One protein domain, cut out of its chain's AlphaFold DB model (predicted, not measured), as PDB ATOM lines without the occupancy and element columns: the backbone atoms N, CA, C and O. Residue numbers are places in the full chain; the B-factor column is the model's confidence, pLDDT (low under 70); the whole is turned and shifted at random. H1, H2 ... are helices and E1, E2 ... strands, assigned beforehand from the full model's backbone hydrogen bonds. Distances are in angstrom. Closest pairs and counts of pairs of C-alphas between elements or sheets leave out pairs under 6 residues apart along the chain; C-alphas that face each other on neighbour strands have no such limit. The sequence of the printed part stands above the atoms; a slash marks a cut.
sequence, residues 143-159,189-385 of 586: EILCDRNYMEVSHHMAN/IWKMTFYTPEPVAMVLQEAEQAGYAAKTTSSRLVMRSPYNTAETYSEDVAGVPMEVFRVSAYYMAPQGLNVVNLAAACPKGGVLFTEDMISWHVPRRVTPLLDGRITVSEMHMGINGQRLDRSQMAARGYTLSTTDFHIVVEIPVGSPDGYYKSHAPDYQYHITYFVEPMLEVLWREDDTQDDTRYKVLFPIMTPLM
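Overview. This is residues 143 to 159 and 189 to 385 of the 586 residues of the protein "uncharacterized protein LOC117540319" of Gymnodraco acuticeps (UniProt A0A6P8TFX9). What is the overall shape? A strongly twisted seven-stranded sheet is covered over E6, E2 and E1 by the branched sheet of E3, E4, E7, E8 and E9, and over E12 and E17 by the sheet E10, E11, E14, E13. The hairpin E15 and E16 makes an arm toward one end of the long axis, and the tips of E8 and E9 reach toward the other. What is it built of? The 214 printed residues, mostly strand by class, include two named helices and 18 named strands in chain order E1 to E4, H1, E5 to E12, H2, E13 to E18. The large sheet runs E5, E6, E2, E1, E18, E17, E12 and is mixed; neighbours in the other sheets are antiparallel. How compact is it? It is compact, with a radius of gyration of the C-alphas of 19.2 A and spans of 62 by 41 by 29 A.

Along the chain. Where is the large sheet? It holds E5, residues 213 to 216, E6, 220 to 226, E2, 150 to 156, E1, 143 to 146, E18, 371 to 377, E17, 357 to 365 and 25.8 A long, and E12, 294 to 303 and 25.9 A long. C-alpha 143 is at (29.546, 9.015, 36.904). Which strands remain? The branched sheet holds E3, 189 to 195, E4, 199 to 202, E7, 233 to 237, E8, 240 to 253 and 38.5 A long, and E9, 256 to 267 and 36.3 A long. The next holds E10, 271 to 273, E11, 277 to 283, E14, 326 to 332, and E13, 319 to 322. E15, 339 to 343, and E16, 350 to 355, form a hairpin. Where are the helices? H1 is residues 204 to 209, and H2, 310 to 316, ends at C-alpha (18.770, -16.522, 28.973).

Arrangement. How is the large sheet paired? E1 is parallel to E18, with N 144 and O 373 2.8 A apart, and antiparallel to E2, with N 145 and O 152 2.9 A apart, both within hydrogen-bond range. What faces it? The sheets form a stack, face to face in turn: the large sheet faces the branched one at 10.7 A and the four-stranded one at 10.6 A, centre to centre of the facing parts. The closest C-alphas of E2 and E9 are those of Val 153 and Ala 264, 6.0 A apart. What of E8 and the rest? E7, E8 and E9 form a meander, each strand the antiparallel neighbour of the one before, with N 243 and O 266 2.8 A apart; E3 and E7 lie on one side of E8, E9 on the other. E16 runs on into E17 at 37 degrees. And the helices? H1 lies over E4 at a height over the branched sheet of 8.1 A and stands up from it; H2 only grazes the four-stranded sheet. In both, every O i to N i+4 pair is within hydrogen-bond range.

Size, cuts and confidence. How large is it? The two C-alphas farthest apart, those of Gln 255 and Tyr 347, are 67.8 A apart. Where is it cut or uncertain? Residues 160 to 188 are not printed, and C-alphas 159 and 189 are 16.3 A apart; of the links printed whole, none is long. Residues 158 to 159 have pLDDT under 70.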
ATOM      1  N   GLU A 143      30.111  10.000  37.841       96.88
ATOM      2  CA  GLU A 143      29.546   9.015  36.904       96.88
ATOM      3  C   GLU A 143      30.346   8.983  35.611       96.88
ATOM      4  O   GLU A 143      30.637  10.034  35.045       96.88
ATOM      5  N   ILE A 144      30.671   7.783  35.147       98.00
ATOM      6  CA  ILE A 144      31.404   7.531  33.912       98.00
ATOM      7  C   ILE A 144      30.521   6.685  33.001       98.00
ATOM      8  O   ILE A 144      29.977   5.665  33.431       98.00
ATOM      9  N   LEU A 145      30.398   7.114  31.750       97.94
ATOM     10  CA  LEU A 145      29.672   6.420  30.698       97.94
ATOM     11  C   LEU A 145      30.622   6.161  29.526       97.94
ATOM     12  O   LEU A 145      31.101   7.091  28.881       97.94
ATOM     13  N   CYS A 146      30.867   4.886  29.258       98.06
ATOM     14  CA  CYS A 146      31.534   4.411  28.056       98.06
ATOM     15  C   CYS A 146      30.454   3.999  27.056       98.06
ATOM     16  O   CYS A 146      29.810   2.962  27.235       98.06
ATOM     17  N   ASP A 147      30.217   4.839  26.053       95.88
ATOM     18  CA  ASP A 147      29.305   4.552  24.943       95.88
ATOM     19  C   ASP A 147      30.119   4.074  23.725       95.88
ATOM     20  O   ASP A 147      31.333   3.895  23.811       95.88
ATOM     21  N   ARG A 148      29.471   3.875  22.579       93.31
ATOM     22  CA  ARG A 148      30.075   3.359  21.338       93.31
ATOM     23  C   ARG A 148      31.112   4.301  20.731       93.31
ATOM     24  O   ARG A 148      32.131   3.864  20.209       93.31
ATOM     25  N   ASN A 149      30.813   5.599  20.741       95.62
ATOM     26  CA  ASN A 149      31.554   6.633  20.011       95.62
ATOM     27  C   ASN A 149      32.130   7.735  20.917       95.62
ATOM     28  O   ASN A 149      32.924   8.540  20.432       95.62
ATOM     29  N   TYR A 150      31.788   7.763  22.209       97.38
ATOM     30  CA  TYR A 150      32.366   8.693  23.181       97.38
ATOM     31  C   TYR A 150      32.495   8.088  24.584       97.38
ATOM     32  O   TYR A 150      31.815   7.130  24.956       97.38
ATOM     33  N   MET A 151      33.360   8.718  25.369       98.12
ATOM     34  CA  MET A 151      33.527   8.548  26.803       98.12
ATOM     35  C   MET A 151      33.041   9.824  27.494       98.12
ATOM     36  O   MET A 151      33.422  10.931  27.109       98.12
ATOM     37  N   GLU A 152      32.211   9.686  28.520       98.19
ATOM     38  CA  GLU A 152      31.679  10.794  29.310       98.19
ATOM     39  C   GLU A 152      32.030  10.601  30.781       98.19
ATOM     40  O   GLU A 152      31.915   9.504  31.324       98.19
ATOM     41  N   VAL A 153      32.418  11.689  31.438       97.56
ATOM     42  CA  VAL A 153      32.567  11.749  32.890       97.56
ATOM     43  C   VAL A 153      31.816  12.958  33.423       97.56
ATOM     44  O   VAL A 153      31.950  14.070  32.912       97.56
ATOM     45  N   SER A 154      31.024  12.742  34.467       95.62
ATOM     46  CA  SER A 154      30.368  13.797  35.226       95.62
ATOM     47  C   SER A 154      30.800  13.747  36.684       95.62
ATOM     48  O   SER A 154      30.881  12.669  37.271       95.62
ATOM     49  N   HIS A 155      31.041  14.906  37.281       94.00
ATOM     50  CA  HIS A 155      31.433  15.030  38.679       94.00
ATOM     51  C   HIS A 155      30.573  16.071  39.387       94.00
ATOM     52  O   HIS A 155      30.243  17.110  38.812       94.00
ATOM     53  N   HIS A 156      30.200  15.781  40.626       91.50
ATOM     54  CA  HIS A 156      29.422  16.673  41.467       91.50
ATOM     55  C   HIS A 156      30.247  17.908  41.858       91.50
ATOM     56  O   HIS A 156      31.365  17.800  42.349       91.50
ATOM     57  N   MET A 157      29.683  19.094  41.660       86.19
ATOM     58  CA  MET A 157      30.230  20.357  42.140       86.19
ATOM     59  C   MET A 157      29.649  20.613  43.531       86.19
ATOM     60  O   MET A 157      28.432  20.625  43.695       86.19
ATOM     61  N   ALA A 158      30.493  20.809  44.547       67.44
ATOM     62  CA  ALA A 158      30.015  21.160  45.884       67.44
ATOM     63  C   ALA A 158      29.095  22.400  45.828       67.44
ATOM     64  O   ALA A 158      29.388  23.362  45.116       67.44
ATOM     65  N   ASN A 159      27.966  22.341  46.547       54.00
ATOM     66  CA  ASN A 159      26.889  23.333  46.485       54.00
ATOM     67  C   ASN A 159      27.407  24.767  46.656       54.00
ATOM     68  O   ASN A 159      27.949  25.112  47.704       54.00
ATOM     69  N   ILE A 189      33.431  27.373  32.754       86.50
ATOM     70  CA  ILE A 189      34.726  26.707  32.591       86.50
ATOM     71  C   ILE A 189      35.699  27.696  31.952       86.50
ATOM     72  O   ILE A 189      35.478  28.174  30.842       86.50
ATOM     73  N   TRP A 190      36.780  28.004  32.661       83.94
ATOM     74  CA  TRP A 190      37.801  28.944  32.213       83.94
ATOM     75  C   TRP A 190      38.861  28.265  31.345       83.94
ATOM     76  O   TRP A 190      39.267  28.799  30.315       83.94
ATOM     77  N   LYS A 191      39.319  27.084  31.766       91.75
ATOM     78  CA  LYS A 191      40.435  26.368  31.143       91.75
ATOM     79  C   LYS A 191      40.323  24.876  31.423       91.75
ATOM     80  O   LYS A 191      39.812  24.480  32.467       91.75
ATOM     81  N   MET A 192      40.856  24.051  30.533       95.06
ATOM     82  CA  MET A 192      41.068  22.626  30.774       95.06
ATOM     83  C   MET A 192      42.515  22.266  30.453       95.06
ATOM     84  O   MET A 192      43.176  22.921  29.647       95.06
ATOM     85  N   THR A 193      43.044  21.255  31.125       96.25
ATOM     86  CA  THR A 193      44.372  20.709  30.845       96.25
ATOM     87  C   THR A 193      44.251  19.207  30.712       96.25
ATOM     88  O   THR A 193      43.974  18.529  31.698       96.25
ATOM     89  N   PHE A 194      44.399  18.721  29.487       95.75
ATOM     90  CA  PHE A 194      44.406  17.309  29.155       95.75
ATOM     91  C   PHE A 194      45.780  16.720  29.458       95.75
ATOM     92  O   PHE A 194      46.808  17.344  29.186       95.75
ATOM     93  N   TYR A 195      45.789  15.521  30.027       92.44
ATOM     94  CA  TYR A 195      47.003  14.804  30.392       92.44
ATOM     95  C   TYR A 195      47.200  13.616  29.461       92.44
ATOM     96  O   TYR A 195      46.716  12.513  29.718       92.44
ATOM     97  N   THR A 196      47.946  13.867  28.397       84.06
ATOM     98  CA  THR A 196      48.670  12.856  27.620       84.06
ATOM     99  C   THR A 196      50.156  12.918  28.023       84.06
ATOM    100  O   THR A 196      50.464  13.625  28.991       84.06
ATOM    101  N   PRO A 197      51.107  12.180  27.400       76.69
ATOM    102  CA  PRO A 197      52.520  12.266  27.788       76.69
ATOM    103  C   PRO A 197      53.057  13.704  27.897       76.69
ATOM    104  O   PRO A 197      53.936  13.961  28.718       76.69
ATOM    105  N   GLU A 198      52.480  14.645  27.142       85.94
ATOM    106  CA  GLU A 198      52.684  16.082  27.310       85.94
ATOM    107  C   GLU A 198      51.353  16.783  27.655       85.94
ATOM    108  O   GLU A 198      50.367  16.590  26.947       85.94
ATOM    109  N   PRO A 199      51.281  17.606  28.721       92.50
ATOM    110  CA  PRO A 199      50.045  18.300  29.079       92.50
ATOM    111  C   PRO A 199      49.615  19.323  28.020       92.50
ATOM    112  O   PRO A 199      50.369  20.243  27.698       92.50
ATOM    113  N   VAL A 200      48.367  19.229  27.558       94.81
ATOM    114  CA  VAL A 200      47.784  20.154  26.575       94.81
ATOM    115  C   VAL A 200      46.705  20.994  27.241       94.81
ATOM    116  O   VAL A 200      45.717  20.483  27.765       94.81
ATOM    117  N   ALA A 201      46.890  22.311  27.239       94.75
ATOM    118  CA  ALA A 201      45.931  23.250  27.795       94.75
ATOM    119  C   ALA A 201      45.061  23.863  26.695       94.75
ATOM    120  O   ALA A 201      45.596  24.370  25.717       94.75
ATOM    121  N   MET A 202      43.745  23.874  26.905       95.12
ATOM    122  CA  MET A 202      42.773  24.466  25.983       95.12
ATOM    123  C   MET A 202      41.747  25.299  26.753       95.12
ATOM    124  O   MET A 202      41.366  24.949  27.878       95.12
ATOM    125  N   VAL A 203      41.265  26.389  26.158       94.56
ATOM    126  CA  VAL A 203      40.006  27.017  26.601       94.56
ATOM    127  C   VAL A 203      38.802  26.242  26.054       94.56
ATOM    128  O   VAL A 203      38.948  25.390  25.179       94.56
ATOM    129  N   LEU A 204      37.596  26.527  26.560       91.69
ATOM    130  CA  LEU A 204      36.373  25.805  26.177       91.69
ATOM    131  C   LEU A 204      36.179  25.722  24.654       91.69
ATOM    132  O   LEU A 204      36.016  24.634  24.115       91.69
ATOM    133  N   GLN A 205      36.273  26.860  23.963       92.75
ATOM    134  CA  GLN A 205      36.066  26.935  22.516       92.75
ATOM    135  C   GLN A 205      37.107  26.133  21.718       92.75
ATOM    136  O   GLN A 205      36.767  25.526  20.707       92.75
ATOM    137  N   GLU A 206      38.367  26.122  22.158       95.06
ATOM    138  CA  GLU A 206      39.433  25.349  21.508       95.06
ATOM    139  C   GLU A 206      39.175  23.848  21.651       95.06
ATOM    140  O   GLU A 206      39.288  23.107  20.677       95.06
ATOM    141  N   ALA A 207      38.750  23.403  22.836       93.56
ATOM    142  CA  ALA A 207      38.402  22.003  23.053       93.56
ATOM    143  C   ALA A 207      37.159  21.589  22.257       93.56
ATOM    144  O   ALA A 207      37.136  20.499  21.692       93.56
ATOM    145  N   GLU A 208      36.159  22.470  22.148       93.44
ATOM    146  CA  GLU A 208      34.988  22.242  21.297       93.44
ATOM    147  C   GLU A 208      35.364  22.114  19.818       93.44
ATOM    148  O   GLU A 208      34.853  21.235  19.124       93.44
ATOM    149  N   GLN A 209      36.293  22.941  19.336       93.69
ATOM    150  CA  GLN A 209      36.826  22.850  17.973       93.69
ATOM    151  C   GLN A 209      37.674  21.592  17.752       93.69
ATOM    152  O   GLN A 209      37.687  21.058  16.644       93.69
ATOM    153  N   ALA A 210      38.337  21.097  18.797       92.88
ATOM    154  CA  ALA A 210      39.062  19.829  18.786       92.88
ATOM    155  C   ALA A 210      38.142  18.593  18.937       92.88
ATOM    156  O   ALA A 210      38.619  17.465  18.843       92.88
ATOM    157  N   GLY A 211      36.828  18.786  19.120       93.12
ATOM    158  CA  GLY A 211      35.823  17.716  19.179       93.12
ATOM    159  C   GLY A 211      35.459  17.230  20.587       93.12
ATOM    160  O   GLY A 211      34.628  16.332  20.726       93.12
ATOM    161  N   TYR A 212      36.029  17.828  21.633       95.31
ATOM    162  CA  TYR A 212      35.656  17.573  23.027       95.31
ATOM    163  C   TYR A 212      34.427  18.384  23.422       95.31
ATOM    164  O   TYR A 212      34.113  19.406  22.817       95.31
ATOM    165  N   ALA A 213      33.729  17.973  24.477       94.12
ATOM    166  CA  ALA A 213      32.685  18.807  25.068       94.12
ATOM    167  C   ALA A 213      32.889  18.956  26.561       94.12
ATOM    168  O   ALA A 213      33.268  18.011  27.250       94.12
ATOM    169  N   ALA A 214      32.564  20.143  27.054       93.94
ATOM    170  CA  ALA A 214      32.630  20.462  28.459       93.94
ATOM    171  C   ALA A 214      31.441  21.343  28.827       93.94
ATOM    172  O   ALA A 214      31.136  22.307  28.128       93.94
ATOM    173  N   LYS A 215      30.750  21.027  29.920       91.75
ATOM    174  CA  LYS A 215      29.665  21.877  30.412       91.75
ATOM    175  C   LYS A 215      29.492  21.781  31.916       91.75
ATOM    176  O   LYS A 215      29.757  20.747  32.523       91.75
ATOM    177  N   THR A 216      28.971  22.850  32.497       90.88
ATOM    178  CA  THR A 216      28.474  22.879  33.873       90.88
ATOM    179  C   THR A 216      26.950  22.840  33.866       90.88
ATOM    180  O   THR A 216      26.313  23.509  33.054       90.88
ATOM    181  N   THR A 217      26.362  22.063  34.765       89.56
ATOM    182  CA  THR A 217      24.928  22.059  35.070       89.56
ATOM    183  C   THR A 217      24.679  22.748  36.414       89.56
ATOM    184  O   THR A 217      25.577  23.395  36.954       89.56
ATOM    185  N   SER A 218      23.471  22.619  36.967       86.38
ATOM    186  CA  SER A 218      23.135  23.125  38.304       86.38
ATOM    187  C   SER A 218      24.053  22.588  39.402       86.38
ATOM    188  O   SER A 218      24.379  23.325  40.327       86.38
ATOM    189  N   SER A 219      24.473  21.322  39.308       89.12
ATOM    190  CA  SER A 219      25.252  20.657  40.360       89.12
ATOM    191  C   SER A 219      26.431  19.839  39.844       89.12
ATOM    192  O   SER A 219      27.123  19.214  40.642       89.12
ATOM    193  N   ARG A 220      26.682  19.786  38.527       92.19
ATOM    194  CA  ARG A 220      27.709  18.901  37.957       92.19
ATOM    195  C   ARG A 220      28.572  19.563  36.895       92.19
ATOM    196  O   ARG A 220      28.117  20.401  36.123       92.19
ATOM    197  N   LEU A 221      29.813  19.109  36.810       93.81
ATOM    198  CA  LEU A 221      30.712  19.360  35.696       93.81
ATOM    199  C   LEU A 221      30.759  18.100  34.825       93.81
ATOM    200  O   LEU A 221      30.956  17.006  35.348       93.81
ATOM    201  N   VAL A 222      30.577  18.247  33.515       95.44
ATOM    202  CA  VAL A 222      30.542  17.142  32.549       95.44
ATOM    203  C   VAL A 222      31.608  17.369  31.486       95.44
ATOM    204  O   VAL A 222      31.660  18.450  30.902       95.44
ATOM    205  N   MET A 223      32.411  16.343  31.213       96.44
ATOM    206  CA  MET A 223      33.391  16.304  30.127       96.44
ATOM    207  C   MET A 223      33.126  15.106  29.220       96.44
ATOM    208  O   MET A 223      32.800  14.020  29.703       96.44
ATOM    209  N   ARG A 224      33.318  15.291  27.914       96.75
ATOM    210  CA  ARG A 224      33.273  14.219  26.918       96.75
ATOM    211  C   ARG A 224      34.469  14.235  25.999       96.75
ATOM    212  O   ARG A 224      34.908  15.296  25.554       96.75
ATOM    213  N   SER A 225      34.888  13.031  25.651       96.69
ATOM    214  CA  SER A 225      35.881  12.757  24.628       96.69
ATOM    215  C   SER A 225      35.340  11.699  23.679       96.69
ATOM    216  O   SER A 225      34.956  10.626  24.148       96.69
ATOM    217  N   PRO A 226      35.345  11.925  22.359       96.25
ATOM    218  CA  PRO A 226      35.307  10.824  21.406       96.25
ATOM    219  C   PRO A 226      36.473   9.848  21.659       96.25
ATOM    220  O   PRO A 226      37.471  10.207  22.291       96.25
ATOM    221  N   TYR A 227      36.356   8.610  21.186       94.56
ATOM    222  CA  TYR A 227      37.491   7.676  21.198       94.56
ATOM    223  C   TYR A 227      38.524   8.047  20.126       94.56
ATOM    224  O   TYR A 227      38.160   8.603  19.091       94.56
ATOM    225  N   ASN A 228      39.784   7.628  20.314       92.62
ATOM    226  CA  ASN A 228      40.870   7.788  19.335       92.62
ATOM    227  C   ASN A 228      41.199   9.252  18.991       92.62
ATOM    228  O   ASN A 228      41.513   9.561  17.839       92.62
ATOM    229  N   THR A 229      41.095  10.157  19.959       92.94
ATOM    230  CA  THR A 229      41.463  11.563  19.769       92.94
ATOM    231  C   THR A 229      42.912  11.808  20.200       92.94
ATOM    232  O   THR A 229      43.566  10.933  20.761       92.94
ATOM    233  N   ALA A 230      43.466  12.989  19.903       92.56
ATOM    234  CA  ALA A 230      44.874  13.276  20.200       92.56
ATOM    235  C   ALA A 230      45.172  13.342  21.711       92.56
ATOM    236  O   ALA A 230      46.299  13.085  22.132       92.56
ATOM    237  N   GLU A 231      44.162  13.660  22.524       94.69
ATOM    238  CA  GLU A 231      44.270  13.806  23.973       94.69
ATOM    239  C   GLU A 231      43.816  12.550  24.753       94.69
ATOM    240  O   GLU A 231      43.638  12.599  25.975       94.69
ATOM    241  N   THR A 232      43.650  11.413  24.067       94.69
ATOM    242  CA  THR A 232      43.424  10.093  24.676       94.69
ATOM    243  C   THR A 232      44.669   9.212  24.553       94.69
ATOM    244  O   THR A 232      45.548   9.440  23.721       94.69
ATOM    245  N   TYR A 233      44.781   8.191  25.401       94.69
ATOM    246  CA  TYR A 233      45.830   7.175  25.300       94.69
ATOM    247  C   TYR A 233      45.301   5.793  25.679       94.69
ATOM    248  O   TYR A 233      44.301   5.669  26.386       94.69
ATOM    249  N   SER A 234      45.987   4.752  25.210       94.62
ATOM    250  CA  SER A 234      45.680   3.365  25.558       94.62
ATOM    251  C   SER A 234      46.538   2.910  26.738       94.62
ATOM    252  O   SER A 234      47.751   3.131  26.744       94.62
ATOM    253  N   GLU A 235      45.923   2.258  27.720       94.88
ATOM    254  CA  GLU A 235      46.586   1.654  28.878       94.88
ATOM    255  C   GLU A 235      46.108   0.206  29.047       94.88
ATOM    256  O   GLU A 235      44.909  -0.070  28.988       94.88
ATOM    257  N   ASP A 236      47.036  -0.732  29.257       96.94
ATOM    258  CA  ASP A 236      46.677  -2.105  29.622       96.94
ATOM    259  C   ASP A 236      46.366  -2.174  31.118       96.94
ATOM    260  O   ASP A 236      47.219  -1.889  31.962       96.94
ATOM    261  N   VAL A 237      45.137  -2.567  31.447       96.50
ATOM    262  CA  VAL A 237      44.691  -2.731  32.829       96.50
ATOM    263  C   VAL A 237      44.255  -4.174  33.013       96.50
ATOM    264  O   VAL A 237      43.208  -4.591  32.523       96.50
ATOM    265  N   ALA A 238      45.065  -4.953  33.731       95.38
ATOM    266  CA  ALA A 238      44.833  -6.381  33.953       95.38
ATOM    267  C   ALA A 238      44.638  -7.183  32.644       95.38
ATOM    268  O   ALA A 238      43.777  -8.065  32.583       95.38
ATOM    269  N   GLY A 239      45.419  -6.881  31.599       95.69
ATOM    270  CA  GLY A 239      45.339  -7.552  30.297       95.69
ATOM    271  C   GLY A 239      44.183  -7.086  29.409       95.69
ATOM    272  O   GLY A 239      43.918  -7.711  28.380       95.69
ATOM    273  N   VAL A 240      43.452  -6.040  29.809       97.88
ATOM    274  CA  VAL A 240      42.385  -5.430  29.008       97.88
ATOM    275  C   VAL A 240      42.880  -4.082  28.481       97.88
ATOM    276  O   VAL A 240      43.246  -3.226  29.290       97.88
ATOM    277  N   PRO A 241      42.865  -3.849  27.155       97.50
ATOM    278  CA  PRO A 241      43.204  -2.546  26.602       97.50
ATOM    279  C   PRO A 241      42.090  -1.545  26.923       97.50
ATOM    280  O   PRO A 241      40.933  -1.742  26.537       97.50
ATOM    281  N   MET A 242      42.442  -0.471  27.623       97.19
ATOM    282  CA  MET A 242      41.535   0.604  28.018       97.19
ATOM    283  C   MET A 242      41.910   1.887  27.281       97.19
ATOM    284  O   MET A 242      43.069   2.287  27.295       97.19
ATOM    285  N   GLU A 243      40.933   2.568  26.690       97.38
ATOM    286  CA  GLU A 243      41.106   3.958  26.271       97.38
ATOM    287  C   GLU A 243      40.892   4.871  27.472       97.38
ATOM    288  O   GLU A 243      39.872   4.763  28.153       97.38
ATOM    289  N   VAL A 244      41.828   5.781  27.712       96.50
ATOM    290  CA  VAL A 244      41.804   6.702  28.841       96.50
ATOM    291  C   VAL A 244      41.897   8.136  28.339       96.50
ATOM    292  O   VAL A 244      42.719   8.454  27.481       96.50
ATOM    293  N   PHE A 245      41.098   9.024  28.925       94.06
ATOM    294  CA  PHE A 245      41.370  10.459  28.877       94.06
ATOM    295  C   PHE A 245      41.345  11.032  30.288       94.06
ATOM    296  O   PHE A 245      40.508  10.665  31.115       94.06
ATOM    297  N   ARG A 246      42.292  11.928  30.567       95.38
ATOM    298  CA  ARG A 246      42.458  12.594  31.861       95.38
ATOM    299  C   ARG A 246      42.496  14.090  31.648       95.38
ATOM    300  O   ARG A 246      43.213  14.566  30.772       95.38
ATOM    301  N   VAL A 247      41.758  14.834  32.461       95.19
ATOM    302  CA  VAL A 247      41.646  16.281  32.312       95.19
ATOM    303  C   VAL A 247      41.424  16.971  33.652       95.19
ATOM    304  O   VAL A 247      40.595  16.545  34.450       95.19
ATOM    305  N   SER A 248      42.140  18.065  33.896       95.12
ATOM    306  CA  SER A 248      41.817  19.002  34.976       95.12
ATOM    307  C   SER A 248      41.023  20.155  34.395       95.12
ATOM    308  O   SER A 248      41.504  20.864  33.510       95.12
ATOM    309  N   ALA A 249      39.813  20.351  34.896       93.75
ATOM    310  CA  ALA A 249      38.948  21.447  34.503       93.75
ATOM    311  C   ALA A 249      38.979  22.545  35.569       93.75
ATOM    312  O   ALA A 249      38.750  22.296  36.753       93.75
ATOM    313  N   TYR A 250      39.253  23.763  35.120       92.50
ATOM    314  CA  TYR A 250      39.318  24.969  35.928       92.50
ATOM    315  C   TYR A 250      38.033  25.759  35.684       92.50
ATOM    316  O   TYR A 250      37.799  26.213  34.560       92.50
ATOM    317  N   TYR A 251      37.199  25.929  36.705       87.50
ATOM    318  CA  TYR A 251      35.918  26.625  36.574       87.50
ATOM    319  C   TYR A 251      35.757  27.723  37.622       87.50
ATOM    320  O   TYR A 251      36.224  27.612  38.757       87.50
ATOM    321  N   MET A 252      35.097  28.805  37.218       82.94
ATOM    322  CA  MET A 252      34.833  29.955  38.075       82.94
ATOM    323  C   MET A 252      33.520  29.758  38.831       82.94
ATOM    324  O   MET A 252      32.452  29.686  38.221       82.94
ATOM    325  N   ALA A 253      33.605  29.714  40.159       74.69
ATOM    326  CA  ALA A 253      32.468  29.742  41.072       74.69
ATOM    327  C   ALA A 253      32.408  31.091  41.821       74.69
ATOM    328  O   ALA A 253      33.426  31.776  41.914       74.69
ATOM    329  N   PRO A 254      31.257  31.464  42.417       71.94
ATOM    330  CA  PRO A 254      31.135  32.604  43.334       71.94
ATOM    331  C   PRO A 254      32.246  32.715  44.392       71.94
ATOM    332  O   PRO A 254      32.669  33.817  44.720       71.94
ATOM    333  N   GLN A 255      32.739  31.580  44.892       72.00
ATOM    334  CA  GLN A 255      33.792  31.495  45.911       72.00
ATOM    335  C   GLN A 255      35.233  31.517  45.362       72.00
ATOM    336  O   GLN A 255      36.181  31.472  46.139       72.00
ATOM    337  N   GLY A 256      35.415  31.595  44.038       81.62
ATOM    338  CA  GLY A 256      36.724  31.643  43.381       81.62
ATOM    339  C   GLY A 256      36.931  30.562  42.316       81.62
ATOM    340  O   GLY A 256      35.991  29.898  41.870       81.62
ATOM    341  N   LEU A 257      38.185  30.413  41.883       84.62
ATOM    342  CA  LEU A 257      38.597  29.404  40.910       84.62
ATOM    343  C   LEU A 257      38.675  28.027  41.578       84.62
ATOM    344  O   LEU A 257      39.457  27.839  42.507       84.62
ATOM    345  N   ASN A 258      37.920  27.062  41.062       87.38
ATOM    346  CA  ASN A 258      37.974  25.668  41.493       87.38
ATOM    347  C   ASN A 258      38.604  24.794  40.410       87.38
ATOM    348  O   ASN A 258      38.506  25.089  39.216       87.38
ATOM    349  N   VAL A 259      39.231  23.700  40.840       90.50
ATOM    350  CA  VAL A 259      39.857  22.712  39.958       90.50
ATOM    351  C   VAL A 259      39.284  21.343  40.272       90.50
ATOM    352  O   VAL A 259      39.279  20.928  41.429       90.50
ATOM    353  N   VAL A 260      38.820  20.642  39.243       90.19
ATOM    354  CA  VAL A 260      38.331  19.265  39.358       90.19
ATOM    355  C   VAL A 260      39.104  18.393  38.386       90.19
ATOM    356  O   VAL A 260      39.217  18.712  37.200       90.19
ATOM    357  N   ASN A 261      39.628  17.283  38.900       91.75
ATOM    358  CA  ASN A 261      40.273  16.257  38.096       91.75
ATOM    359  C   ASN A 261      39.219  15.261  37.625       91.75
ATOM    360  O   ASN A 261      38.453  14.715  38.418       91.75
ATOM    361  N   LEU A 262      39.183  15.034  36.323       94.31
ATOM    362  CA  LEU A 262      38.237  14.161  35.656       94.31
ATOM    363  C   LEU A 262      39.004  13.130  34.843       94.31
ATOM    364  O   LEU A 262      40.020  13.430  34.215       94.31
ATOM    365  N   ALA A 263      38.496  11.906  34.845       95.50
ATOM    366  CA  ALA A 263      39.033  10.830  34.039       95.50
ATOM    367  C   ALA A 263      37.907   9.893  33.614       95.50
ATOM    368  O   ALA A 263      36.995   9.621  34.400       95.50
ATOM    369  N   ALA A 264      38.004   9.376  32.396       96.88
ATOM    370  CA  ALA A 264      37.265   8.197  31.970       96.88
ATOM    371  C   ALA A 264      38.259   7.159  31.454       96.88
ATOM    372  O   ALA A 264      39.293   7.510  30.888       96.88
ATOM    373  N   ALA A 265      37.935   5.890  31.673       97.19
ATOM    374  CA  ALA A 265      38.703   4.756  31.189       97.19
ATOM    375  C   ALA A 265      37.720   3.695  30.706       97.19
ATOM    376  O   ALA A 265      36.940   3.174  31.504       97.19
ATOM    377  N   CYS A 266      37.733   3.393  29.415       98.00
ATOM    378  CA  CYS A 266      36.720   2.575  28.762       98.00
ATOM    379  C   CYS A 266      37.366   1.395  28.032       98.00
ATOM    380  O   CYS A 266      38.366   1.595  27.340       98.00
ATOM    381  N   PRO A 267      36.847   0.165  28.183       97.50
ATOM    382  CA  PRO A 267      37.448  -0.999  27.552       97.50
ATOM    383  C   PRO A 267      37.329  -0.907  26.032       97.50
ATOM    384  O   PRO A 267      36.299  -0.502  25.502       97.50
ATOM    385  N   LYS A 268      38.387  -1.330  25.342       96.06
ATOM    386  CA  LYS A 268      38.430  -1.543  23.887       96.06
ATOM    387  C   LYS A 268      38.533  -3.021  23.506       96.06
ATOM    388  O   LYS A 268      38.636  -3.353  22.330       96.06
ATOM    389  N   GLY A 269      38.533  -3.912  24.493       95.31
ATOM    390  CA  GLY A 269      38.699  -5.347  24.300       95.31
ATOM    391  C   GLY A 269      38.329  -6.133  25.552       95.31
ATOM    392  O   GLY A 269      37.426  -5.749  26.292       95.31
ATOM    393  N   GLY A 270      39.036  -7.241  25.781       96.00
ATOM    394  CA  GLY A 270      38.747  -8.162  26.883       96.00
ATOM    395  C   GLY A 270      37.676  -9.200  26.548       96.00
ATOM    396  O   GLY A 270      37.098  -9.782  27.455       96.00
ATOM    397  N   VAL A 271      37.384  -9.431  25.265       97.62
ATOM    398  CA  VAL A 271      36.422 -10.456  24.840       97.62
ATOM    399  C   VAL A 271      37.151 -11.719  24.413       97.62
ATOM    400  O   VAL A 271      38.090 -11.666  23.621       97.62
ATOM    401  N   LEU A 272      36.680 -12.849  24.924       96.81
ATOM    402  CA  LEU A 272      37.088 -14.186  24.528       96.81
ATOM    403  C   LEU A 272      35.892 -14.913  23.914       96.81
ATOM    404  O   LEU A 272      34.750 -14.731  24.340       96.81
ATOM    405  N   PHE A 273      36.180 -15.744  22.918       96.06
ATOM    406  CA  PHE A 273      35.177 -16.500  22.183       96.06
ATOM    407  C   PHE A 273      35.457 -17.993  22.284       96.06
ATOM    408  O   PHE A 273      36.592 -18.445  22.132       96.06
ATOM    409  N   THR A 274      34.385 -18.740  22.497       93.19
ATOM    410  CA  THR A 274      34.290 -20.183  22.270       93.19
ATOM    411  C   THR A 274      33.189 -20.426  21.233       93.19
ATOM    412  O   THR A 274      32.572 -19.466  20.767       93.19
ATOM    413  N   GLU A 275      32.946 -21.676  20.835       85.19
ATOM    414  CA  GLU A 275      31.907 -21.984  19.838       85.19
ATOM    415  C   GLU A 275      30.496 -21.591  20.308       85.19
ATOM    416  O   GLU A 275      29.665 -21.193  19.496       85.19
ATOM    417  N   ASP A 276      30.231 -21.661  21.613       92.88
ATOM    418  CA  ASP A 276      28.906 -21.477  22.206       92.88
ATOM    419  C   ASP A 276      28.813 -20.298  23.184       92.88
ATOM    420  O   ASP A 276      27.709 -19.935  23.593       92.88
ATOM    421  N   MET A 277      29.932 -19.662  23.547       96.50
ATOM    422  CA  MET A 277      29.952 -18.627  24.583       96.50
ATOM    423  C   MET A 277      30.877 -17.448  24.267       96.50
ATOM    424  O   MET A 277      32.031 -17.607  23.861       96.50
ATOM    425  N   ILE A 278      30.362 -16.248  24.536       98.25
ATOM    426  CA  ILE A 278      31.099 -14.987  24.608       98.25
ATOM    427  C   ILE A 278      31.421 -14.719  26.078       98.25
ATOM    428  O   ILE A 278      30.515 -14.692  26.910       98.25
ATOM    429  N   SER A 279      32.691 -14.481  26.398       98.00
ATOM    430  CA  SER A 279      33.141 -14.067  27.733       98.00
ATOM    431  C   SER A 279      33.782 -12.687  27.660       98.00
ATOM    432  O   SER A 279      34.814 -12.511  27.018       98.00
ATOM    433  N   TRP A 280      33.179 -11.696  28.310       98.38
ATOM    434  CA  TRP A 280      33.688 -10.330  28.362       98.38
ATOM    435  C   TRP A 280      34.272 -10.016  29.740       98.38
ATOM    436  O   TRP A 280      33.575 -10.024  30.755       98.38
ATOM    437  N   HIS A 281      35.571  -9.744  29.756       98.19
ATOM    438  CA  HIS A 281      36.377  -9.454  30.929       98.19
ATOM    439  C   HIS A 281      36.588  -7.947  31.053       98.19
ATOM    440  O   HIS A 281      37.251  -7.324  30.226       98.19
ATOM    441  N   VAL A 282      36.072  -7.372  32.136       97.75
ATOM    442  CA  VAL A 282      36.286  -5.968  32.499       97.75
ATOM    443  C   VAL A 282      37.158  -5.917  33.749       97.75
ATOM    444  O   VAL A 282      36.897  -6.675  34.685       97.75
ATOM    445  N   PRO A 283      38.188  -5.058  33.834       96.38
ATOM    446  CA  PRO A 283      39.026  -4.991  35.024       96.38
ATOM    447  C   PRO A 283      38.202  -4.668  36.272       96.38
ATOM    448  O   PRO A 283      37.486  -3.670  36.330       96.38
ATOM    449  N   ARG A 284      38.337  -5.493  37.313       92.94
ATOM    450  CA  ARG A 284      37.679  -5.276  38.608       92.94
ATOM    451  C   ARG A 284      38.190  -4.008  39.295       92.94
ATOM    452  O   ARG A 284      37.460  -3.376  40.053       92.94
ATOM    453  N   ARG A 285      39.451  -3.647  39.043       91.81
ATOM    454  CA  ARG A 285      40.068  -2.391  39.479       91.81
ATOM    455  C   ARG A 285      40.528  -1.616  38.253       91.81
ATOM    456  O   ARG A 285      41.565  -1.933  37.682       91.81
ATOM    457  N   VAL A 286      39.769  -0.594  37.876       93.75
ATOM    458  CA  VAL A 286      40.108   0.292  36.756       93.75
ATOM    459  C   VAL A 286      41.123   1.329  37.239       93.75
ATOM    460  O   VAL A 286      40.762   2.456  37.560       93.75
ATOM    461  N   THR A 287      42.395   0.933  37.356       92.06
ATOM    462  CA  THR A 287      43.470   1.740  37.968       92.06
ATOM    463  C   THR A 287      43.565   3.185  37.475       92.06
ATOM    464  O   THR A 287      43.822   4.041  38.321       92.06
ATOM    465  N   PRO A 288      43.270   3.533  36.202       91.88
ATOM    466  CA  PRO A 288      43.301   4.928  35.777       91.88
ATOM    467  C   PRO A 288      42.292   5.844  36.484       91.88
ATOM    468  O   PRO A 288      42.454   7.063  36.415       91.88
ATOM    469  N   LEU A 289      41.269   5.276  37.131       92.25
ATOM    470  CA  LEU A 289      40.181   5.981  37.814       92.25
ATOM    471  C   LEU A 289      40.295   5.949  39.343       92.25
ATOM    472  O   LEU A 289      39.460   6.558  40.014       92.25
ATOM    473  N   LEU A 290      41.255   5.201  39.891       87.19
ATOM    474  CA  LEU A 290      41.320   4.886  41.314       87.19
ATOM    475  C   LEU A 290      42.549   5.514  41.964       87.19
ATOM    476  O   LEU A 290      43.674   5.187  41.592       87.19
ATOM    477  N   ASP A 291      42.320   6.303  43.010       74.69
ATOM    478  CA  ASP A 291      43.391   6.894  43.821       74.69
ATOM    479  C   ASP A 291      43.717   6.061  45.079       74.69
ATOM    480  O   ASP A 291      44.750   6.261  45.716       74.69
ATOM    481  N   GLY A 292      42.873   5.076  45.422       79.00
ATOM    482  CA  GLY A 292      42.990   4.317  46.668       79.00
ATOM    483  C   GLY A 292      42.285   2.958  46.679       79.00
ATOM    484  O   GLY A 292      42.121   2.273  45.657       79.00
ATOM    485  N   ARG A 293      41.915   2.510  47.885       86.31
ATOM    486  CA  ARG A 293      41.101   1.301  48.077       86.31
ATOM    487  C   ARG A 293      39.634   1.608  47.792       86.31
ATOM    488  O   ARG A 293      39.166   2.719  48.029       86.31
ATOM    489  N   ILE A 294      38.935   0.609  47.257       90.75
ATOM    490  CA  ILE A 294      37.525   0.725  46.900       90.75
ATOM    491  C   ILE A 294      36.709  -0.433  47.448       90.75
ATOM    492  O   ILE A 294      37.182  -1.571  47.514       90.75
ATOM    493  N   THR A 295      35.444  -0.139  47.719       91.31
ATOM    494  CA  THR A 295      34.421  -1.118  48.066       91.31
ATOM    495  C   THR A 295      33.317  -1.086  47.010       91.31
ATOM    496  O   THR A 295      32.654  -0.068  46.828       91.31
ATOM    497  N   VAL A 296      33.108  -2.199  46.300       92.94
ATOM    498  CA  VAL A 296      32.026  -2.331  45.307       92.94
ATOM    499  C   VAL A 296      30.703  -2.572  46.034       92.94
ATOM    500  O   VAL A 296      30.593  -3.523  46.807       92.94
ATOM    501  N   SER A 297      29.711  -1.719  45.791       93.19
ATOM    502  CA  SER A 297      28.398  -1.752  46.444       93.19
ATOM    503  C   SER A 297      27.299  -2.310  45.540       93.19
ATOM    504  O   SER A 297      26.469  -3.092  46.003       93.19
ATOM    505  N   GLU A 298      27.310  -1.966  44.250       94.81
ATOM    506  CA  GLU A 298      26.362  -2.479  43.257       94.81
ATOM    507  C   GLU A 298      27.102  -3.000  42.026       94.81
ATOM    508  O   GLU A 298      28.111  -2.436  41.598       94.81
ATOM    509  N   MET A 299      26.578  -4.072  41.434       96.06
ATOM    510  CA  MET A 299      27.074  -4.635  40.185       96.06
ATOM    511  C   MET A 299      25.897  -5.202  39.393       96.06
ATOM    512  O   MET A 299      25.150  -6.050  39.891       96.06
ATOM    513  N   HIS A 300      25.720  -4.712  38.171       96.75
ATOM    514  CA  HIS A 300      24.594  -5.038  37.312       96.75
ATOM    515  C   HIS A 300      25.057  -5.338  35.891       96.75
ATOM    516  O   HIS A 300      25.831  -4.590  35.301       96.75
ATOM    517  N   MET A 301      24.509  -6.411  35.331       96.25
ATOM    518  CA  MET A 301      24.572  -6.708  33.907       96.25
ATOM    519  C   MET A 301      23.311  -6.175  33.226       96.25
ATOM    520  O   MET A 301      22.231  -6.119  33.821       96.25
ATOM    521  N   GLY A 302      23.443  -5.800  31.966       96.19
ATOM    522  CA  GLY A 302      22.348  -5.401  31.106       96.19
ATOM    523  C   GLY A 302      22.615  -5.747  29.651       96.19
ATOM    524  O   GLY A 302      23.692  -6.226  29.311       96.19
ATOM    525  N   ILE A 303      21.636  -5.461  28.800       95.50
ATOM    526  CA  ILE A 303      21.764  -5.520  27.342       95.50
ATOM    527  C   ILE A 303      21.168  -4.235  26.761       95.50
ATOM    528  O   ILE A 303      20.124  -3.771  27.238       95.50
ATOM    529  N   ASN A 304      21.812  -3.647  25.748       92.31
ATOM    530  CA  ASN A 304      21.329  -2.442  25.058       92.31
ATOM    531  C   ASN A 304      20.989  -1.294  26.038       92.31
ATOM    532  O   ASN A 304      19.935  -0.656  25.942       92.31
ATOM    533  N   GLY A 305      21.823  -1.104  27.067       91.44
ATOM    534  CA  GLY A 305      21.665  -0.090  28.120       91.44
ATOM    535  C   GLY A 305      20.657  -0.378  29.229       91.44
ATOM    536  O   GLY A 305      20.595   0.394  30.188       91.44
ATOM    537  N   GLN A 306      19.910  -1.480  29.157       92.69
ATOM    538  CA  GLN A 306      18.902  -1.838  30.151       92.69
ATOM    539  C   GLN A 306      19.411  -2.927  31.100       92.69
ATOM    540  O   GLN A 306      19.816  -3.997  30.654       92.69
ATOM    541  N   ARG A 307      19.343  -2.671  32.416       95.31
ATOM    542  CA  ARG A 307      19.661  -3.666  33.457       95.31
ATOM    543  C   ARG A 307      18.772  -4.902  33.312       95.31
ATOM    544  O   ARG A 307      17.567  -4.767  33.097       95.31
ATOM    545  N   LEU A 308      19.360  -6.075  33.513       95.94
ATOM    546  CA  LEU A 308      18.636  -7.335  33.631       95.94
ATOM    547  C   LEU A 308      18.454  -7.714  35.098       95.94
ATOM    548  O   LEU A 308      19.345  -7.522  35.928       95.94
ATOM    549  N   ASP A 309      17.292  -8.275  35.416       95.38
ATOM    550  CA  ASP A 309      17.085  -8.934  36.699       95.38
ATOM    551  C   ASP A 309      17.603 -10.385  36.680       95.38
ATOM    552  O   ASP A 309      17.903 -10.969  35.635       95.38
ATOM    553  N   ARG A 310      17.696 -10.998  37.867       94.38
ATOM    554  CA  ARG A 310      18.206 -12.372  38.012       94.38
ATOM    555  C   ARG A 310      17.374 -13.408  37.254       94.38
ATOM    556  O   ARG A 310      17.932 -14.404  36.805       94.38
ATOM    557  N   SER A 311      16.062 -13.205  37.133       95.94
ATOM    558  CA  SER A 311      15.176 -14.139  36.432       95.94
ATOM    559  C   SER A 311      15.384 -14.073  34.921       95.94
ATOM    560  O   SER A 311      15.456 -15.112  34.270       95.94
ATOM    561  N   GLN A 312      15.578 -12.868  34.380       96.38
ATOM    562  CA  GLN A 312      15.908 -12.645  32.977       96.38
ATOM    563  C   GLN A 312      17.275 -13.239  32.636       96.38
ATOM    564  O   GLN A 312      17.386 -13.941  31.637       96.38
ATOM    565  N   MET A 313      18.286 -13.017  33.481       96.75
ATOM    566  CA  MET A 313      19.613 -13.613  33.297       96.75
ATOM    567  C   MET A 313      19.546 -15.144  33.299       96.75
ATOM    568  O   MET A 313      20.032 -15.777  32.365       96.75
ATOM    569  N   ALA A 314      18.876 -15.743  34.290       95.81
ATOM    570  CA  ALA A 314      18.744 -17.195  34.390       95.81
ATOM    571  C   ALA A 314      17.986 -17.802  33.198       95.81
ATOM    572  O   ALA A 314      18.401 -18.831  32.673       95.81
ATOM    573  N   ALA A 315      16.911 -17.155  32.735       96.50
ATOM    574  CA  ALA A 315      16.135 -17.618  31.583       96.50
ATOM    575  C   ALA A 315      16.923 -17.582  30.264       96.50
ATOM    576  O   ALA A 315      16.594 -18.319  29.338       96.50
ATOM    577  N   ARG A 316      17.943 -16.721  30.173       95.12
ATOM    578  CA  ARG A 316      18.770 -16.522  28.973       95.12
ATOM    579  C   ARG A 316      20.141 -17.199  29.066       95.12
ATOM    580  O   ARG A 316      20.879 -17.194  28.090       95.12
ATOM    581  N   GLY A 317      20.479 -17.767  30.225       96.12
ATOM    582  CA  GLY A 317      21.783 -18.378  30.482       96.12
ATOM    583  C   GLY A 317      22.922 -17.371  30.659       96.12
ATOM    584  O   GLY A 317      24.071 -17.727  30.438       96.12
ATOM    585  N   TYR A 318      22.626 -16.121  31.028       97.94
ATOM    586  CA  TYR A 318      23.653 -15.091  31.223       97.94
ATOM    587  C   TYR A 318      24.226 -15.149  32.626       97.94
ATOM    588  O   TYR A 318      23.482 -15.289  33.605       97.94
ATOM    589  N   THR A 319      25.537 -14.961  32.737       97.50
ATOM    590  CA  THR A 319      26.222 -14.939  34.028       97.50
ATOM    591  C   THR A 319      26.978 -13.629  34.222       97.50
ATOM    592  O   THR A 319      27.448 -12.987  33.282       97.50
ATOM    593  N   LEU A 320      27.053 -13.215  35.485       97.56
ATOM    594  CA  LEU A 320      27.874 -12.106  35.942       97.56
ATOM    595  C   LEU A 320      28.654 -12.606  37.149       97.56
ATOM    596  O   LEU A 320      28.064 -12.922  38.187       97.56
ATOM    597  N   SER A 321      29.967 -12.713  37.001       96.31
ATOM    598  CA  SER A 321      30.855 -13.236  38.032       96.31
ATOM    599  C   SER A 321      32.071 -12.335  38.227       96.31
ATOM    600  O   SER A 321      32.279 -11.354  37.512       96.31
ATOM    601  N   THR A 322      32.865 -12.632  39.251       96.06
ATOM    602  CA  THR A 322      34.074 -11.874  39.570       96.06
ATOM    603  C   THR A 322      35.219 -12.820  39.868       96.06
ATOM    604  O   THR A 322      35.053 -13.760  40.646       96.06
ATOM    605  N   THR A 323      36.388 -12.518  39.321       95.00
ATOM    606  CA  THR A 323      37.667 -13.127  39.683       95.00
ATOM    607  C   THR A 323      38.482 -12.148  40.540       95.00
ATOM    608  O   THR A 323      37.999 -11.084  40.956       95.00
ATOM    609  N   ASP A 324      39.737 -12.492  40.821       91.12
ATOM    610  CA  ASP A 324      40.657 -11.585  41.514       91.12
ATOM    611  C   ASP A 324      40.905 -10.297  40.712       91.12
ATOM    612  O   ASP A 324      41.035  -9.221  41.300       91.12
ATOM    613  N   PHE A 325      40.895 -10.388  39.377       93.62
ATOM    614  CA  PHE A 325      41.281  -9.294  38.483       93.62
ATOM    615  C   PHE A 325      40.144  -8.758  37.612       93.62
ATOM    616  O   PHE A 325      40.197  -7.591  37.223       93.62
ATOM    617  N   HIS A 326      39.102  -9.549  37.340       97.50
ATOM    618  CA  HIS A 326      38.065  -9.206  36.364       97.50
ATOM    619  C   HIS A 326      36.654  -9.334  36.929       97.50
ATOM    620  O   HIS A 326      36.368 -10.167  37.786       97.50
ATOM    621  N   ILE A 327      35.761  -8.511  36.402       97.94
ATOM    622  CA  ILE A 327      34.329  -8.770  36.336       97.94
ATOM    623  C   ILE A 327      34.102  -9.474  35.000       97.94
ATOM    624  O   ILE A 327      34.567  -8.987  33.970       97.94
ATOM    625  N   VAL A 328      33.440 -10.626  35.022       98.12
ATOM    626  CA  VAL A 328      33.240 -11.465  33.839       98.12
ATOM    627  C   VAL A 328      31.756 -11.540  33.531       98.12
ATOM    628  O   VAL A 328      30.952 -11.914  34.387       98.12
ATOM    629  N   VAL A 329      31.412 -11.154  32.308       98.31
ATOM    630  CA  VAL A 329      30.072 -11.251  31.737       98.31
ATOM    631  C   VAL A 329      30.083 -12.378  30.712       98.31
ATOM    632  O   VAL A 329      30.841 -12.303  29.747       98.31
ATOM    633  N   GLU A 330      29.247 -13.398  30.894       98.19
ATOM    634  CA  GLU A 330      29.132 -14.506  29.938       98.19
ATOM    635  C   GLU A 330      27.760 -14.498  29.263       98.19
ATOM    636  O   GLU A 330      26.720 -14.391  29.923       98.19
ATOM    637  N   ILE A 331      27.770 -14.606  27.935       98.31
ATOM    638  CA  ILE A 331      26.582 -14.605  27.079       98.31
ATOM    639  C   ILE A 331      26.702 -15.768  26.086       98.31
ATOM    640  O   ILE A 331      27.682 -15.814  25.338       98.31
ATOM    641  N   PRO A 332      25.726 -16.690  26.025       97.50
ATOM    642  CA  PRO A 332      25.685 -17.713  24.989       97.50
ATOM    643  C   PRO A 332      25.593 -17.105  23.584       97.50
ATOM    644  O   PRO A 332      24.809 -16.183  23.335       97.50
ATOM    645  N   VAL A 333      26.359 -17.644  22.640       95.69
ATOM    646  CA  VAL A 333      26.246 -17.287  21.222       95.69
ATOM    647  C   VAL A 333      24.850 -17.685  20.729       95.69
ATOM    648  O   VAL A 333      24.363 -18.779  21.008       95.69
ATOM    649  N   GLY A 334      24.166 -16.777  20.029       92.62
ATOM    650  CA  GLY A 334      22.784 -17.002  19.588       92.62
ATOM    651  C   GLY A 334      21.709 -16.676  20.622       92.62
ATOM    652  O   GLY A 334      20.546 -17.025  20.417       92.62
ATOM    653  N   SER A 335      22.065 -16.003  21.717       93.56
ATOM    654  CA  SER A 335      21.085 -15.510  22.687       93.56
ATOM    655  C   SER A 335      20.037 -14.567  22.054       93.56
ATOM    656  O   SER A 335      20.311 -13.922  21.035       93.56
ATOM    657  N   PRO A 336      18.831 -14.437  22.638       92.12
ATOM    658  CA  PRO A 336      17.727 -13.704  22.012       92.12
ATOM    659  C   PRO A 336      17.896 -12.177  22.000       92.12
ATOM    660  O   PRO A 336      17.092 -11.495  21.370       92.12
ATOM    661  N   ASP A 337      18.884 -11.622  22.711       92.50
ATOM    662  CA  ASP A 337      19.107 -10.169  22.742       92.50
ATOM    663  C   ASP A 337      20.109  -9.670  21.689       92.50
ATOM    664  O   ASP A 337      20.352  -8.465  21.584       92.50
ATOM    665  N   GLY A 338      20.691 -10.596  20.934       92.56
ATOM    666  CA  GLY A 338      21.580 -10.316  19.818       92.56
ATOM    667  C   GLY A 338      21.039 -10.894  18.522       92.56
ATOM    668  O   GLY A 338      19.881 -11.308  18.433       92.56
ATOM    669  N   TYR A 339      21.883 -10.919  17.500       91.56
ATOM    670  CA  TYR A 339      21.463 -11.331  16.178       91.56
ATOM    671  C   TYR A 339      22.587 -11.897  15.312       91.56
ATOM    672  O   TYR A 339      23.751 -11.555  15.489       91.56
ATOM    673  N   TYR A 340      22.236 -12.771  14.368       92.75
ATOM    674  CA  TYR A 340      23.189 -13.331  13.411       92.75
ATOM    675  C   TYR A 340      23.241 -12.521  12.118       92.75
ATOM    676  O   TYR A 340      22.220 -12.004  11.693       92.75
ATOM    677  N   LYS A 341      24.392 -12.471  11.452       93.62
ATOM    678  CA  LYS A 341      24.557 -11.869  10.123       93.62
ATOM    679  C   LYS A 341      25.352 -12.809   9.226       93.62
ATOM    680  O   LYS A 341      26.359 -13.352   9.684       93.62
ATOM    681  N   SER A 342      24.910 -12.991   7.983       94.94
ATOM    682  CA  SER A 342      25.653 -13.757   6.983       94.94
ATOM    683  C   SER A 342      26.777 -12.934   6.377       94.94
ATOM    684  O   SER A 342      26.668 -11.715   6.240       94.94
ATOM    685  N   HIS A 343      27.828 -13.625   5.951       95.12
ATOM    686  CA  HIS A 343      28.969 -13.074   5.229       95.12
ATOM    687  C   HIS A 343      29.449 -14.082   4.186       95.12
ATOM    688  O   HIS A 343      29.305 -15.291   4.376       95.12
ATOM    689  N   ALA A 344      30.057 -13.593   3.107       94.88
ATOM    690  CA  ALA A 344      30.644 -14.433   2.063       94.88
ATOM    691  C   ALA A 344      32.114 -14.071   1.750       94.88
ATOM    692  O   ALA A 344      32.442 -13.806   0.588       94.88
ATOM    693  N   PRO A 345      33.022 -14.010   2.751       94.31
ATOM    694  CA  PRO A 345      34.442 -13.794   2.477       94.31
ATOM    695  C   PRO A 345      34.976 -14.937   1.605       94.31
ATOM    696  O   PRO A 345      34.630 -16.099   1.817       94.31
ATOM    697  N   ASP A 346      35.777 -14.601   0.593       92.06
ATOM    698  CA  ASP A 346      36.339 -15.562  -0.369       92.06
ATOM    699  C   ASP A 346      35.294 -16.505  -1.006       92.06
ATOM    700  O   ASP A 346      35.589 -17.657  -1.325       92.06
ATOM    701  N   TYR A 347      34.063 -16.015  -1.201       92.88
ATOM    702  CA  TYR A 347      32.927 -16.772  -1.747       92.88
ATOM    703  C   TYR A 347      32.502 -17.985  -0.897       92.88
ATOM    704  O   TYR A 347      31.877 -18.913  -1.413       92.88
ATOM    705  N   GLN A 348      32.821 -17.990   0.402       92.69
ATOM    706  CA  GLN A 348      32.430 -19.034   1.350       92.69
ATOM    707  C   GLN A 348      31.431 -18.508   2.376       92.69
ATOM    708  O   GLN A 348      31.644 -17.458   2.977       92.69
ATOM    709  N   TYR A 349      30.371 -19.270   2.637       95.06
ATOM    710  CA  TYR A 349      29.322 -18.868   3.569       95.06
ATOM    711  C   TYR A 349      29.796 -18.917   5.030       95.06
ATOM    712  O   TYR A 349      30.200 -19.958   5.550       95.06
ATOM    713  N   HIS A 350      29.724 -17.770   5.695       95.50
ATOM    714  CA  HIS A 350      30.072 -17.577   7.097       95.50
ATOM    715  C   HIS A 350      28.950 -16.826   7.805       95.50
ATOM    716  O   HIS A 350      28.163 -16.119   7.177       95.50
ATOM    717  N   ILE A 351      28.906 -16.930   9.130       94.88
ATOM    718  CA  ILE A 351      28.024 -16.110   9.958       94.88
ATOM    719  C   ILE A 351      28.800 -15.473  11.110       94.88
ATOM    720  O   ILE A 351      29.786 -16.022  11.599       94.88
ATOM    721  N   THR A 352      28.331 -14.320  11.570       95.38
ATOM    722  CA  THR A 352      28.742 -13.706  12.840       95.38
ATOM    723  C   THR A 352      27.529 -13.532  13.729       95.38
ATOM    724  O   THR A 352      26.415 -13.384  13.230       95.38
ATOM    725  N   TYR A 353      27.743 -13.479  15.035       95.38
ATOM    726  CA  TYR A 353      26.731 -13.102  16.008       95.38
ATOM    727  C   TYR A 353      27.100 -11.761  16.649       95.38
ATOM    728  O   TYR A 353      28.253 -11.548  17.026       95.38
ATOM    729  N   PHE A 354      26.129 -10.862  16.756       95.00
ATOM    730  CA  PHE A 354      26.268  -9.539  17.347       95.00
ATOM    731  C   PHE A 354      25.415  -9.427  18.609       95.00
ATOM    732  O   PHE A 354      24.246  -9.807  18.602       95.00
ATOM    733  N   VAL A 355      25.966  -8.865  19.681       96.25
ATOM    734  CA  VAL A 355      25.239  -8.545  20.916       96.25
ATOM    735  C   VAL A 355      25.894  -7.355  21.609       96.25
ATOM    736  O   VAL A 355      27.112  -7.207  21.566       96.25
ATOM    737  N   GLU A 356      25.108  -6.521  22.288       95.38
ATOM    738  CA  GLU A 356      25.644  -5.422  23.092       95.38
ATOM    739  C   GLU A 356      25.371  -5.621  24.592       95.38
ATOM    740  O   GLU A 356      24.328  -5.192  25.110       95.38
ATOM    741  N   PRO A 357      26.306  -6.245  25.329       97.00
ATOM    742  CA  PRO A 357      26.292  -6.204  26.778       97.00
ATOM    743  C   PRO A 357      26.448  -4.794  27.341       97.00
ATOM    744  O   PRO A 357      27.133  -3.921  26.806       97.00
ATOM    745  N   MET A 358      25.844  -4.623  28.509       96.62
ATOM    746  CA  MET A 358      26.052  -3.492  29.392       96.62
ATOM    747  C   MET A 358      26.572  -3.993  30.738       96.62
ATOM    748  O   MET A 358      25.993  -4.908  31.327       96.62
ATOM    749  N   LEU A 359      27.607  -3.347  31.264       97.94
ATOM    750  CA  LEU A 359      28.037  -3.508  32.651       97.94
ATOM    751  C   LEU A 359      27.845  -2.188  33.393       97.94
ATOM    752  O   LEU A 359      28.211  -1.130  32.889       97.94
ATOM    753  N   GLU A 360      27.293  -2.245  34.601       97.44
ATOM    754  CA  GLU A 360      27.196  -1.091  35.487       97.44
ATOM    755  C   GLU A 360      27.656  -1.451  36.899       97.44
ATOM    756  O   GLU A 360      27.161  -2.400  37.509       97.44
ATOM    757  N   VAL A 361      28.607  -0.682  37.421       97.12
ATOM    758  CA  VAL A 361      29.227  -0.902  38.729       97.12
ATOM    759  C   VAL A 361      29.141   0.384  39.538       97.12
ATOM    760  O   VAL A 361      29.404   1.468  39.022       97.12
ATOM    761  N   LEU A 362      28.783   0.263  40.812       96.38
ATOM    762  CA  LEU A 362      28.894   1.333  41.795       96.38
ATOM    763  C   LEU A 362      29.958   0.930  42.809       96.38
ATOM    764  O   LEU A 362      29.873  -0.147  43.406       96.38
ATOM    765  N   TRP A 363      30.949   1.787  43.019       95.50
ATOM    766  CA  TRP A 363      31.921   1.609  44.091       95.50
ATOM    767  C   TRP A 363      32.102   2.888  44.887       95.50
ATOM    768  O   TRP A 363      31.892   3.988  44.381       95.50
ATOM    769  N   ARG A 364      32.523   2.711  46.135       93.94
ATOM    770  CA  ARG A 364      32.902   3.783  47.044       93.94
ATOM    771  C   ARG A 364      34.400   3.766  47.268       93.94
ATOM    772  O   ARG A 364      34.977   2.693  47.452       93.94
ATOM    773  N   GLU A 365      35.011   4.939  47.259       88.56
ATOM    774  CA  GLU A 365      36.407   5.125  47.647       88.56
ATOM    775  C   GLU A 365      36.526   5.247  49.170       88.56
ATOM    776  O   GLU A 365      35.792   6.008  49.802       88.56
ATOM    777  N   ASP A 366      37.439   4.483  49.773       84.38
ATOM    778  CA  ASP A 366      37.547   4.409  51.236       84.38
ATOM    779  C   ASP A 366      38.021   5.745  51.846       84.38
ATOM    780  O   ASP A 366      37.569   6.123  52.929       84.38
ATOM    781  N   ASP A 367      38.888   6.473  51.137       80.88
ATOM    782  CA  ASP A 367      39.526   7.696  51.636       80.88
ATOM    783  C   ASP A 367      38.606   8.927  51.542       80.88
ATOM    784  O   ASP A 367      38.515   9.709  52.487       80.88
ATOM    785  N   THR A 368      37.902   9.093  50.418       80.75
ATOM    786  CA  THR A 368      37.032  10.252  50.133       80.75
ATOM    787  C   THR A 368      35.573  10.014  50.519       80.75
ATOM    788  O   THR A 368      34.830  10.972  50.715       80.75
ATOM    789  N   GLN A 369      35.159   8.747  50.653       84.06
ATOM    790  CA  GLN A 369      33.758   8.320  50.765       84.06
ATOM    791  C   GLN A 369      32.891   8.708  49.555       84.06
ATOM    792  O   GLN A 369      31.663   8.629  49.632       84.06
ATOM    793  N   ASP A 370      33.516   9.069  48.431       88.50
ATOM    794  CA  ASP A 370      32.814   9.396  47.199       88.50
ATOM    795  C   ASP A 370      32.376   8.137  46.451       88.50
ATOM    796  O   ASP A 370      33.127   7.169  46.287       88.50
ATOM    797  N   ASP A 371      31.137   8.174  45.962       93.62
ATOM    798  CA  ASP A 371      30.585   7.120  45.122       93.62
ATOM    799  C   ASP A 371      30.936   7.391  43.650       93.62
ATOM    800  O   ASP A 371      30.724   8.491  43.126       93.62
ATOM    801  N   THR A 372      31.425   6.364  42.954       95.25
ATOM    802  CA  THR A 372      31.622   6.372  41.503       95.25
ATOM    803  C   THR A 372      30.729   5.332  40.843       95.25
ATOM    804  O   THR A 372      30.814   4.141  41.148       95.25
ATOM    805  N   ARG A 373      29.885   5.780  39.909       96.88
ATOM    806  CA  ARG A 373      29.116   4.908  39.016       96.88
ATOM    807  C   ARG A 373      29.829   4.786  37.679       96.88
ATOM    808  O   ARG A 373      30.168   5.788  37.060       96.88
ATOM    809  N   TYR A 374      30.012   3.563  37.220       97.44
ATOM    810  CA  TYR A 374      30.710   3.243  35.986       97.44
ATOM    811  C   TYR A 374      29.824   2.374  35.121       97.44
ATOM    812  O   TYR A 374      29.472   1.265  35.520       97.44
ATOM    813  N   LYS A 375      29.441   2.894  33.959       97.44
ATOM    814  CA  LYS A 375      28.548   2.231  33.018       97.44
ATOM    815  C   LYS A 375      29.246   2.072  31.679       97.44
ATOM    816  O   LYS A 375      29.748   3.044  31.122       97.44
ATOM    817  N   VAL A 376      29.240   0.856  31.155       98.06
ATOM    818  CA  VAL A 376      29.870   0.511  29.884       98.06
ATOM    819  C   VAL A 376      28.855  -0.175  28.992       98.06
ATOM    820  O   VAL A 376      28.256  -1.166  29.405       98.06
ATOM    821  N   LEU A 377      28.678   0.359  27.789       96.94
ATOM    822  CA  LEU A 377      28.022  -0.289  26.658       96.94
ATOM    823  C   LEU A 377      29.123  -0.807  25.741       96.94
ATOM    824  O   LEU A 377      29.987  -0.030  25.335       96.94
ATOM    825  N   PHE A 378      29.131  -2.107  25.459       96.69
ATOM    826  CA  PHE A 378      30.226  -2.712  24.708       96.69
ATOM    827  C   PHE A 378      29.687  -3.614  23.597       96.69
ATOM    828  O   PHE A 378      29.367  -4.769  23.865       96.69
ATOM    829  N   PRO A 379      29.554  -3.109  22.358       95.62
ATOM    830  CA  PRO A 379      29.165  -3.923  21.212       95.62
ATOM    831  C   PRO A 379      30.170  -5.048  20.969       95.62
ATOM    832  O   PRO A 379      31.369  -4.801  20.836       95.62
ATOM    833  N   ILE A 380      29.684  -6.283  20.873       96.69
ATOM    834  CA  ILE A 380      30.498  -7.463  20.595       96.69
ATOM    835  C   ILE A 380      30.000  -8.116  19.314       96.69
ATOM    836  O   ILE A 380      28.823  -8.440  19.183       96.69
ATOM    837  N   MET A 381      30.934  -8.375  18.403       95.69
ATOM    838  CA  MET A 381      30.730  -9.225  17.239       95.69
ATOM    839  C   MET A 381      31.659 -10.433  17.352       95.69
ATOM    840  O   MET A 381      32.853 -10.270  17.614       95.69
ATOM    841  N   THR A 382      31.126 -11.639  17.175       96.69
ATOM    842  CA  THR A 382      31.951 -12.851  17.139       96.69
ATOM    843  C   THR A 382      32.852 -12.867  15.900       96.69
ATOM    844  O   THR A 382      32.517 -12.247  14.887       96.69
ATOM    845  N   PRO A 383      33.959 -13.628  15.922       95.56
ATOM    846  CA  PRO A 383      34.698 -13.957  14.710       95.56
ATOM    847  C   PRO A 383      33.796 -14.605  13.648       95.56
ATOM    848  O   PRO A 383      32.724 -15.132  13.963       95.56
ATOM    849  N   LEU A 384      34.250 -14.578  12.393       94.25
ATOM    850  CA  LEU A 384      33.580 -15.255  11.282       94.25
ATOM    851  C   LEU A 384      33.551 -16.766  11.532       94.25
ATOM    852  O   LEU A 384      34.598 -17.404  11.625       94.25
ATOM    853  N   MET A 385      32.350 -17.332  11.623       93.12
ATOM    854  CA  MET A 385      32.133 -18.762  11.831       93.12
ATOM    855  C   MET A 385      31.744 -19.410  10.497       93.12
ATOM    856  O   MET A 385      30.670 -19.087   9.979       93.12
TER     857      MET A 385